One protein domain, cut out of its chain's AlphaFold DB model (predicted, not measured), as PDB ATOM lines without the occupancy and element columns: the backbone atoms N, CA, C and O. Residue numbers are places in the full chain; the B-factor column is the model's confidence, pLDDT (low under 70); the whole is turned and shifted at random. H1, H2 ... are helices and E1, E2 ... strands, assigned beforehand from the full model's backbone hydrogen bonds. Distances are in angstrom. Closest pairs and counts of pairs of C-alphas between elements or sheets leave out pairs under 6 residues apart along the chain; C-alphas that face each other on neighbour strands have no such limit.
ATOM      1  N   THR A 105     110.558 -65.388  97.264       49.00
ATOM      2  CA  THR A 105     110.794 -65.264  98.718       49.00
ATOM      3  C   THR A 105     110.962 -66.583  99.473       49.00
ATOM      4  O   THR A 105     111.204 -66.552 100.678       49.00
ATOM      5  N   ILE A 106     110.824 -67.743  98.818       49.41
ATOM      6  CA  ILE A 106     110.944 -69.058  99.469       49.41
ATOM      7  C   ILE A 106     111.640 -70.061  98.540       49.41
ATOM      8  O   ILE A 106     111.054 -70.479  97.542       49.41
ATOM      9  N   ASP A 107     112.825 -70.535  98.935       51.22
ATOM     10  CA  ASP A 107     113.348 -71.825  98.472       51.22
ATOM     11  C   ASP A 107     112.471 -72.947  99.047       51.22
ATOM     12  O   ASP A 107     112.365 -73.124 100.268       51.22
ATOM     13  N   ILE A 108     111.801 -73.688  98.164       56.72
ATOM     14  CA  ILE A 108     110.920 -74.800  98.525       56.72
ATOM     15  C   ILE A 108     111.726 -76.110  98.427       56.72
ATOM     16  O   ILE A 108     112.216 -76.439  97.348       56.72
ATOM     17  N   PRO A 109     111.891 -76.877  99.523       59.12
ATOM     18  CA  PRO A 109     112.582 -78.163  99.472       59.12
ATOM     19  C   PRO A 109     111.733 -79.237  98.768       59.12
ATOM     20  O   PRO A 109     110.788 -79.797  99.336       59.12
ATOM     21  N   ASP A 110     112.104 -79.540  97.526       70.19
ATOM     22  CA  ASP A 110     111.455 -80.537  96.670       70.19
ATOM     23  C   ASP A 110     111.869 -81.981  97.004       70.19
ATOM     24  O   ASP A 110     113.025 -82.280  97.301       70.19
ATOM     25  N   THR A 111     110.930 -82.926  96.914       80.69
ATOM     26  CA  THR A 111     111.197 -84.369  97.073       80.69
ATOM     27  C   THR A 111     110.509 -85.164  95.965       80.69
ATOM     28  O   THR A 111     109.284 -85.134  95.835       80.69
ATOM     29  N   VAL A 112     111.286 -85.889  95.155       81.25
ATOM     30  CA  VAL A 112     110.824 -86.514  93.904       81.25
ATOM     31  C   VAL A 112     110.854 -88.037  94.010       81.25
ATOM     32  O   VAL A 112     111.914 -88.644  94.143       81.25
ATOM     33  N   TYR A 113     109.695 -88.676  93.865       85.00
ATOM     34  CA  TYR A 113     109.504 -90.121  93.990       85.00
ATOM     35  C   TYR A 113     109.290 -90.805  92.634       85.00
ATOM     36  O   TYR A 113     108.492 -90.351  91.812       85.00
ATOM     37  N   GLU A 114     109.917 -91.963  92.414       83.81
ATOM     38  CA  GLU A 114     109.644 -92.797  91.238       83.81
ATOM     39  C   GLU A 114     108.348 -93.606  91.417       83.81
ATOM     40  O   GLU A 114     108.247 -94.436  92.328       83.81
ATOM     41  N   TYR A 115     107.383 -93.443  90.500       77.88
ATOM     42  CA  TYR A 115     106.055 -94.079  90.543       77.88
ATOM     43  C   TYR A 115     106.065 -95.583  90.874       77.88
ATOM     44  O   TYR A 115     105.330 -96.048  91.748       77.88
ATOM     45  N   LYS A 116     106.933 -96.360  90.213       79.44
ATOM     46  CA  LYS A 116     106.983 -97.829  90.352       79.44
ATOM     47  C   LYS A 116     107.521 -98.301  91.714       79.44
ATOM     48  O   LYS A 116     107.353 -99.470  92.055       79.44
ATOM     49  N   SER A 117     108.133 -97.418  92.506       77.75
ATOM     50  CA  SER A 117     108.821 -97.772  93.756       77.75
ATOM     51  C   SER A 117     107.923 -97.827  95.002       77.75
ATOM     52  O   SER A 117     108.351 -98.337  96.041       77.75
ATOM     53  N   LYS A 118     106.692 -97.291  94.926       79.56
ATOM     54  CA  LYS A 118     105.827 -96.992  96.092       79.56
ATOM     55  C   LYS A 118     106.542 -96.163  97.172       79.56
ATOM     56  O   LYS A 118     106.483 -96.487  98.359       79.56
ATOM     57  N   GLY A 119     107.268 -95.140  96.725       73.75
ATOM     58  CA  GLY A 119     108.056 -94.221  97.544       73.75
ATOM     59  C   GLY A 119     109.502 -94.661  97.789       73.75
ATOM     60  O   GLY A 119     110.359 -93.813  97.989       73.75
ATOM     61  N   ARG A 120     109.815 -95.963  97.701       77.19
ATOM     62  CA  ARG A 120     111.125 -96.516  98.107       77.19
ATOM     63  C   ARG A 120     112.334 -96.014  97.317       77.19
ATOM     64  O   ARG A 120     113.455 -96.221  97.769       77.19
ATOM     65  N   LYS A 121     112.126 -95.453  96.125       80.62
ATOM     66  CA  LYS A 121     113.180 -94.858  95.305       80.62
ATOM     67  C   LYS A 121     112.832 -93.402  95.039       80.62
ATOM     68  O   LYS A 121     111.897 -93.088  94.298       80.62
ATOM     69  N   LEU A 122     113.632 -92.549  95.659       82.06
ATOM     70  CA  LEU A 122     113.743 -91.138  95.350       82.06
ATOM     71  C   LEU A 122     114.558 -90.973  94.059       82.06
ATOM     72  O   LEU A 122     115.437 -91.784  93.759       82.06
ATOM     73  N   LEU A 123     114.239 -89.936  93.293       78.62
ATOM     74  CA  LEU A 123     115.062 -89.419  92.196       78.62
ATOM     75  C   LEU A 123     115.807 -88.150  92.630       78.62
ATOM     76  O   LEU A 123     116.883 -87.870  92.114       78.62
ATOM     77  N   TYR A 124     115.238 -87.416  93.589       78.44
ATOM     78  CA  TYR A 124     115.814 -86.242  94.234       78.44
ATOM     79  C   TYR A 124     115.216 -86.095  95.642       78.44
ATOM     80  O   TYR A 124     114.039 -86.405  95.847       78.44
ATOM     81  N   GLU A 125     116.019 -85.631  96.595       75.94
ATOM     82  CA  GLU A 125     115.636 -85.350  97.982       75.94
ATOM     83  C   GLU A 125     116.321 -84.039  98.386       75.94
ATOM     84  O   GLU A 125     117.542 -83.993  98.542       75.94
ATOM     85  N   GLY A 126     115.546 -82.956  98.462       67.69
ATOM     86  CA  GLY A 126     116.033 -81.639  98.858       67.69
ATOM     87  C   GLY A 126     116.400 -81.567 100.342       67.69
ATOM     88  O   GLY A 126     116.014 -82.410 101.154       67.69
ATOM     89  N   THR A 127     117.140 -80.528 100.722       60.25
ATOM     90  CA  THR A 127     117.537 -80.280 102.111       60.25
ATOM     91  C   THR A 127     116.315 -79.999 102.992       60.25
ATOM     92  O   THR A 127     115.673 -78.956 102.888       60.25
ATOM     93  N   ILE A 128     115.991 -80.937 103.888       56.62
ATOM     94  CA  ILE A 128     114.815 -80.864 104.769       56.62
ATOM     95  C   ILE A 128     115.015 -79.783 105.846       56.62
ATOM     96  O   ILE A 128     115.410 -80.066 106.979       56.62
ATOM     97  N   ASN A 129     114.704 -78.534 105.502       53.41
ATOM     98  CA  ASN A 129     114.582 -77.441 106.461       53.41
ATOM     99  C   ASN A 129     113.236 -77.539 107.193       53.41
ATOM    100  O   ASN A 129     112.175 -77.350 106.602       53.41
ATOM    101  N   LEU A 130     113.287 -77.789 108.504       51.62
ATOM    102  CA  LEU A 130     112.124 -78.063 109.367       51.62
ATOM    103  C   LEU A 130     111.094 -76.916 109.470       51.62
ATOM    104  O   LEU A 130     110.024 -77.125 110.036       51.62
ATOM    105  N   ALA A 131     111.406 -75.729 108.943       49.47
ATOM    106  CA  ALA A 131     110.524 -74.560 108.925       49.47
ATOM    107  C   ALA A 131     109.795 -74.331 107.580       49.47
ATOM    108  O   ALA A 131     108.936 -73.456 107.508       49.47
ATOM    109  N   HIS A 132     110.117 -75.088 106.522       54.84
ATOM    110  CA  HIS A 132     109.605 -74.856 105.163       54.84
ATOM    111  C   HIS A 132     108.674 -75.985 104.695       54.84
ATOM    112  O   HIS A 132     108.861 -77.157 105.024       54.84
ATOM    113  N   TYR A 133     107.664 -75.636 103.894       60.91
ATOM    114  CA  TYR A 133     106.781 -76.610 103.248       60.91
ATOM    115  C   TYR A 133     107.563 -77.424 102.207       60.91
ATOM    116  O   TYR A 133     108.171 -76.839 101.317       60.91
ATOM    117  N   THR A 134     107.517 -78.757 102.276       65.94
ATOM    118  CA  THR A 134     108.130 -79.633 101.262       65.94
ATOM    119  C   THR A 134     107.166 -79.909 100.108       65.94
ATOM    120  O   THR A 134     106.041 -80.385 100.313       65.94
ATOM    121  N   LEU A 135     107.601 -79.657  98.872       79.38
ATOM    122  CA  LEU A 135     106.826 -80.006  97.683       79.38
ATOM    123  C   LEU A 135     107.161 -81.438  97.261       79.38
ATOM    124  O   LEU A 135     108.281 -81.776  96.888       79.38
ATOM    125  N   ASN A 136     106.163 -82.311  97.340       83.88
ATOM    126  CA  ASN A 136     106.336 -83.732  97.078       83.88
ATOM    127  C   ASN A 136     105.832 -84.054  95.666       83.88
ATOM    128  O   ASN A 136     104.666 -83.812  95.351       83.88
ATOM    129  N   LEU A 137     106.697 -84.598  94.809       84.06
ATOM    130  CA  LEU A 137     106.443 -84.824  93.383       84.06
ATOM    131  C   LEU A 137     106.564 -86.307  93.016       84.06
ATOM    132  O   LEU A 137     107.438 -87.022  93.499       84.06
ATOM    133  N   LEU A 138     105.702 -86.774  92.118       83.56
ATOM    134  CA  LEU A 138     105.691 -88.138  91.594       83.56
ATOM    135  C   LEU A 138     106.102 -88.127  90.122       83.56
ATOM    136  O   LEU A 138     105.374 -87.580  89.293       83.56
ATOM    137  N   HIS A 139     107.233 -88.747  89.789       82.25
ATOM    138  CA  HIS A 139     107.705 -88.850  88.411       82.25
ATOM    139  C   HIS A 139     107.184 -90.123  87.725       82.25
ATOM    140  O   HIS A 139     107.370 -91.243  88.224       82.25
ATOM    141  N   HIS A 140     106.551 -89.950  86.562       82.06
ATOM    142  CA  HIS A 140     106.076 -91.029  85.696       82.06
ATOM    143  C   HIS A 140     106.072 -90.580  84.228       82.06
ATOM    144  O   HIS A 140     105.446 -89.577  83.903       82.06
ATOM    145  N   ASN A 141     106.715 -91.340  83.334       80.75
ATOM    146  CA  ASN A 141     106.745 -91.097  81.881       80.75
ATOM    147  C   ASN A 141     107.056 -89.630  81.494       80.75
ATOM    148  O   ASN A 141     106.311 -89.022  80.731       80.75
ATOM    149  N   ASN A 142     108.138 -89.066  82.042       75.50
ATOM    150  CA  ASN A 142     108.583 -87.677  81.835       75.50
ATOM    151  C   ASN A 142     107.576 -86.596  82.290       75.50
ATOM    152  O   ASN A 142     107.695 -85.437  81.904       75.50
ATOM    153  N   HIS A 143     106.610 -86.954  83.143       68.94
ATOM    154  CA  HIS A 143     105.667 -86.034  83.779       68.94
ATOM    155  C   HIS A 143     105.829 -86.045  85.307       68.94
ATOM    156  O   HIS A 143     106.035 -87.103  85.911       68.94
ATOM    157  N   TYR A 144     105.677 -84.876  85.936       80.06
ATOM    158  CA  TYR A 144     105.692 -84.697  87.390       80.06
ATOM    159  C   TYR A 144     104.290 -84.378  87.914       80.06
ATOM    160  O   TYR A 144     103.636 -83.452  87.445       80.06
ATOM    161  N   SER A 145     103.826 -85.139  88.906       81.94
ATOM    162  CA  SER A 145     102.501 -84.967  89.515       81.94
ATOM    163  C   SER A 145     102.624 -84.679  91.011       81.94
ATOM    164  O   SER A 145     103.261 -85.445  91.730       81.94
ATOM    165  N   VAL A 146     102.000 -83.603  91.497       83.62
ATOM    166  CA  VAL A 146     102.079 -83.201  92.915       83.62
ATOM    167  C   VAL A 146     101.376 -84.217  93.824       83.62
ATOM    168  O   VAL A 146     100.202 -84.543  93.637       83.62
ATOM    169  N   ILE A 147     102.086 -84.690  94.848       84.06
ATOM    170  CA  ILE A 147     101.589 -85.591  95.888       84.06
ATOM    171  C   ILE A 147     101.015 -84.753  97.033       84.06
ATOM    172  O   ILE A 147     101.714 -84.383  97.968       84.06
ATOM    173  N   THR A 148      99.708 -84.498  97.000       83.25
ATOM    174  CA  THR A 148      98.999 -83.860  98.128       83.25
ATOM    175  C   THR A 148      98.715 -84.823  99.287       83.25
ATOM    176  O   THR A 148      98.379 -84.388 100.386       83.25
ATOM    177  N   ASN A 149      98.814 -86.140  99.062       83.94
ATOM    178  CA  ASN A 149      98.574 -87.166 100.078       83.94
ATOM    179  C   ASN A 149      99.262 -88.496  99.712       83.94
ATOM    180  O   ASN A 149      98.861 -89.188  98.773       83.94
ATOM    181  N   PHE A 150     100.264 -88.904 100.495       85.25
ATOM    182  CA  PHE A 150     100.982 -90.168 100.292       85.25
ATOM    183  C   PHE A 150     100.100 -91.423 100.373       85.25
ATOM    184  O   PHE A 150     100.383 -92.423  99.711       85.25
ATOM    185  N   LYS A 151      99.023 -91.393 101.169       85.38
ATOM    186  CA  LYS A 151      98.164 -92.564 101.401       85.38
ATOM    187  C   LYS A 151      97.361 -92.951 100.166       85.38
ATOM    188  O   LYS A 151      97.250 -94.139  99.873       85.38
ATOM    189  N   SER A 152      96.828 -91.963  99.445       83.25
ATOM    190  CA  SER A 152      96.153 -92.185  98.161       83.25
ATOM    191  C   SER A 152      97.164 -92.446  97.046       83.25
ATOM    192  O   SER A 152      96.964 -93.375  96.273       83.25
ATOM    193  N   CYS A 153      98.276 -91.702  97.009       83.31
ATOM    194  CA  CYS A 153      99.333 -91.857  96.004       83.31
ATOM    195  C   CYS A 153      99.921 -93.283  95.955       83.31
ATOM    196  O   CYS A 153     100.025 -93.880  94.885       83.31
ATOM    197  N   PHE A 154     100.257 -93.864  97.113       85.44
ATOM    198  CA  PHE A 154     100.861 -95.201  97.200       85.44
ATOM    199  C   PHE A 154      99.884 -96.315  97.622       85.44
ATOM    200  O   PHE A 154     100.309 -97.456  97.836       85.44
ATOM    201  N   SER A 155      98.584 -96.004  97.723       83.94
ATOM    202  CA  SER A 155      97.503 -96.905  98.163       83.94
ATOM    203  C   SER A 155      97.830 -97.650  99.465       83.94
ATOM    204  O   SER A 155      97.891 -98.881  99.500       83.94
ATOM    205  N   CYS A 156      98.088 -96.899 100.541       82.19
ATOM    206  CA  CYS A 156      98.526 -97.434 101.835       82.19
ATOM    207  C   CYS A 156      97.899 -96.701 103.036       82.19
ATOM    208  O   CYS A 156      97.599 -95.511 102.976       82.19
ATOM    209  N   GLY A 157      97.705 -97.404 104.158       83.25
ATOM    210  CA  GLY A 157      97.096 -96.818 105.364       83.25
ATOM    211  C   GLY A 157      98.036 -95.889 106.148       83.25
ATOM    212  O   GLY A 157      97.576 -94.990 106.863       83.25
ATOM    213  N   TYR A 158      99.350 -96.058 105.983       84.88
ATOM    214  CA  TYR A 158     100.400 -95.205 106.535       84.88
ATOM    215  C   TYR A 158     101.629 -95.200 105.612       84.88
ATOM    216  O   TYR A 158     102.104 -96.259 105.215       84.88
ATOM    217  N   PHE A 159     102.173 -94.022 105.315       85.25
ATOM    218  CA  PHE A 159     103.485 -93.868 104.688       85.25
ATOM    219  C   PHE A 159     104.461 -93.334 105.737       85.25
ATOM    220  O   PHE A 159     104.086 -92.475 106.534       85.25
ATOM    221  N   CYS A 160     105.682 -93.864 105.777       82.31
ATOM    222  CA  CYS A 160     106.719 -93.386 106.684       82.31
ATOM    223  C   CYS A 160     107.769 -92.598 105.901       82.31
ATOM    224  O   CYS A 160     108.692 -93.212 105.370       82.31
ATOM    225  N   GLU A 161     107.651 -91.268 105.870       76.88
ATOM    226  CA  GLU A 161     108.614 -90.366 105.207       76.88
ATOM    227  C   GLU A 161     110.066 -90.657 105.632       76.88
ATOM    228  O   GLU A 161     110.940 -90.787 104.788       76.88
ATOM    229  N   LYS A 162     110.322 -90.926 106.924       75.19
ATOM    230  CA  LYS A 162     111.682 -91.213 107.430       75.19
ATOM    231  C   LYS A 162     112.393 -92.398 106.760       75.19
ATOM    232  O   LYS A 162     113.613 -92.443 106.772       75.19
ATOM    233  N   CYS A 163     111.675 -93.382 106.219       77.00
ATOM    234  CA  CYS A 163     112.297 -94.505 105.497       77.00
ATOM    235  C   CYS A 163     111.696 -94.752 104.109       77.00
ATOM    236  O   CYS A 163     112.011 -95.760 103.476       77.00
ATOM    237  N   ASN A 164     110.816 -93.856 103.662       82.25
ATOM    238  CA  ASN A 164     110.068 -93.908 102.413       82.25
ATOM    239  C   ASN A 164     109.395 -95.267 102.120       82.25
ATOM    240  O   ASN A 164     109.390 -95.782 100.999       82.25
ATOM    241  N   VAL A 165     108.786 -95.859 103.160       81.62
ATOM    242  CA  VAL A 165     108.049 -97.134 103.084       81.62
ATOM    243  C   VAL A 165     106.549 -96.940 103.318       81.62
ATOM    244  O   VAL A 165     106.106 -96.534 104.394       81.62
ATOM    245  N   ALA A 166     105.759 -97.356 102.327       83.50
ATOM    246  CA  ALA A 166     104.325 -97.600 102.450       83.50
ATOM    247  C   ALA A 166     104.018 -98.834 103.329       83.50
ATOM    248  O   ALA A 166     104.594 -99.910 103.141       83.50
ATOM    249  N   ALA A 167     103.078 -98.689 104.264       81.75
ATOM    250  CA  ALA A 167     102.641 -99.705 105.217       81.75
ATOM    251  C   ALA A 167     101.122 -99.630 105.481       81.75
ATOM    252  O   ALA A 167     100.455 -98.638 105.182       81.75
ATOM    253  N   ASN A 168     100.548-100.679 106.078       80.12
ATOM    254  CA  ASN A 168      99.105-100.708 106.353       80.12
ATOM    255  C   ASN A 168      98.750 -99.950 107.645       80.12
ATOM    256  O   ASN A 168      97.863 -99.103 107.628       80.12
ATOM    257  N   ASN A 169      99.474-100.193 108.747       79.88
ATOM    258  CA  ASN A 169      99.177 -99.611 110.063       79.88
ATOM    259  C   ASN A 169     100.409 -98.899 110.640       79.88
ATOM    260  O   ASN A 169     101.454 -99.534 110.783       79.88
ATOM    261  N   LYS A 170     100.259 -97.640 111.086       76.56
ATOM    262  CA  LYS A 170     101.320 -96.863 111.766       76.56
ATOM    263  C   LYS A 170     101.941 -97.637 112.938       76.56
ATOM    264  O   LYS A 170     103.147 -97.831 112.973       76.56
ATOM    265  N   TYR A 171     101.113 -98.182 113.829       72.06
ATOM    266  CA  TYR A 171     101.555 -98.905 115.034       72.06
ATOM    267  C   TYR A 171     102.184-100.289 114.788       72.06
ATOM    268  O   TYR A 171     102.676-100.904 115.728       72.06
ATOM    269  N   ARG A 172     102.153-100.815 113.553       71.19
ATOM    270  CA  ARG A 172     102.829-102.077 113.180       71.19
ATOM    271  C   ARG A 172     103.990-101.858 112.203       71.19
ATOM    272  O   ARG A 172     104.588-102.828 111.745       71.19
ATOM    273  N   HIS A 173     104.297-100.609 111.861       77.44
ATOM    274  CA  HIS A 173     105.441-100.268 111.031       77.44
ATOM    275  C   HIS A 173     106.699-100.153 111.903       77.44
ATOM    276  O   HIS A 173     106.781 -99.289 112.773       77.44
TER     277      HIS A 173
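This is residues 105 to 173 of the 450 residues of an uncharacterized protein of Cimex lectularius (UniProt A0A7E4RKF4). A small four-stranded sheet, E2 E1 E3 E4, makes one part of the domain, and a separate little hairpin, E5 and E6, makes the other, with the short helix H1 between them along the chain. Beyond the sheet, residues 105 to 109 lead away as a tail toward Thr 105, whose C-alpha is one of the two farthest apart in the domain. The printed part has 69 residues, with six named strands and one named helix in the order E1 E2 E3 E4 H1 E5 E6; the four-stranded sheet is mixed and the two-stranded one antiparallel. The class is mostly strand, though under half of the residues are in named elements. The whole is compact, with a radius of gyration of the C-alphas of 12.3 A, and its C-alphas span 40 by 31 by 17 A.

The longest strand by residues, E3, is residues 135 to 140 and measures 16.3 A. E1, residues 110 to 114, begins at C-alpha 110 (111.455, -80.537, 96.670) and measures 13.5 A. E2 is residues 122 to 125, and E4, residues 143 to 146, measures 10.2 A. H1 is residues 150 to 153. E5 is residues 158 to 160; E6, residues 165 to 167, ends at C-alpha 167 (102.641, -99.705, 105.217).

E1 and E3, the inner strands, are parallel at 27 degrees, with N 113 and O 137 within hydrogen-bond range at 2.8 A. The edge strand E2 is antiparallel to E1 at 169 degrees; the two form a hairpin, with N 112 and O 124 at 2.9 A. The other edge strand, E4, forms a hairpin with E3, antiparallel at 146 degrees, with N 138 and O 145 at 2.8 A. From edge to edge the strands' lines turn by 52 degrees. H1 is not on this sheet, but only just, with 4 pairs of C-alphas within 10 A. The closest C-alphas of H1 and E5 are those of Lys 151 and Tyr 158, 6.2 A apart. E5 and E6 form an antiparallel hairpin at 157 degrees, with N 167 and O 158 at 2.8 A; both are apart from E1, E2, E3 and E4. H1 is too short for any O i to N i+4 pair inside it, and its 1 pair of O i to N i+3 is not within range.

The C-alphas of Thr 105 and Arg 172, the two farthest apart, are 40.3 A from each other. The printed part has no cut. No link is long; those from E1 to E2 and from E2 to E3 are short but not tight, and the other four are tight. The mean pLDDT of the printed part is 75.4, and it is under 70 at residues 105 to 109, residues 126 to 134 and residue 143.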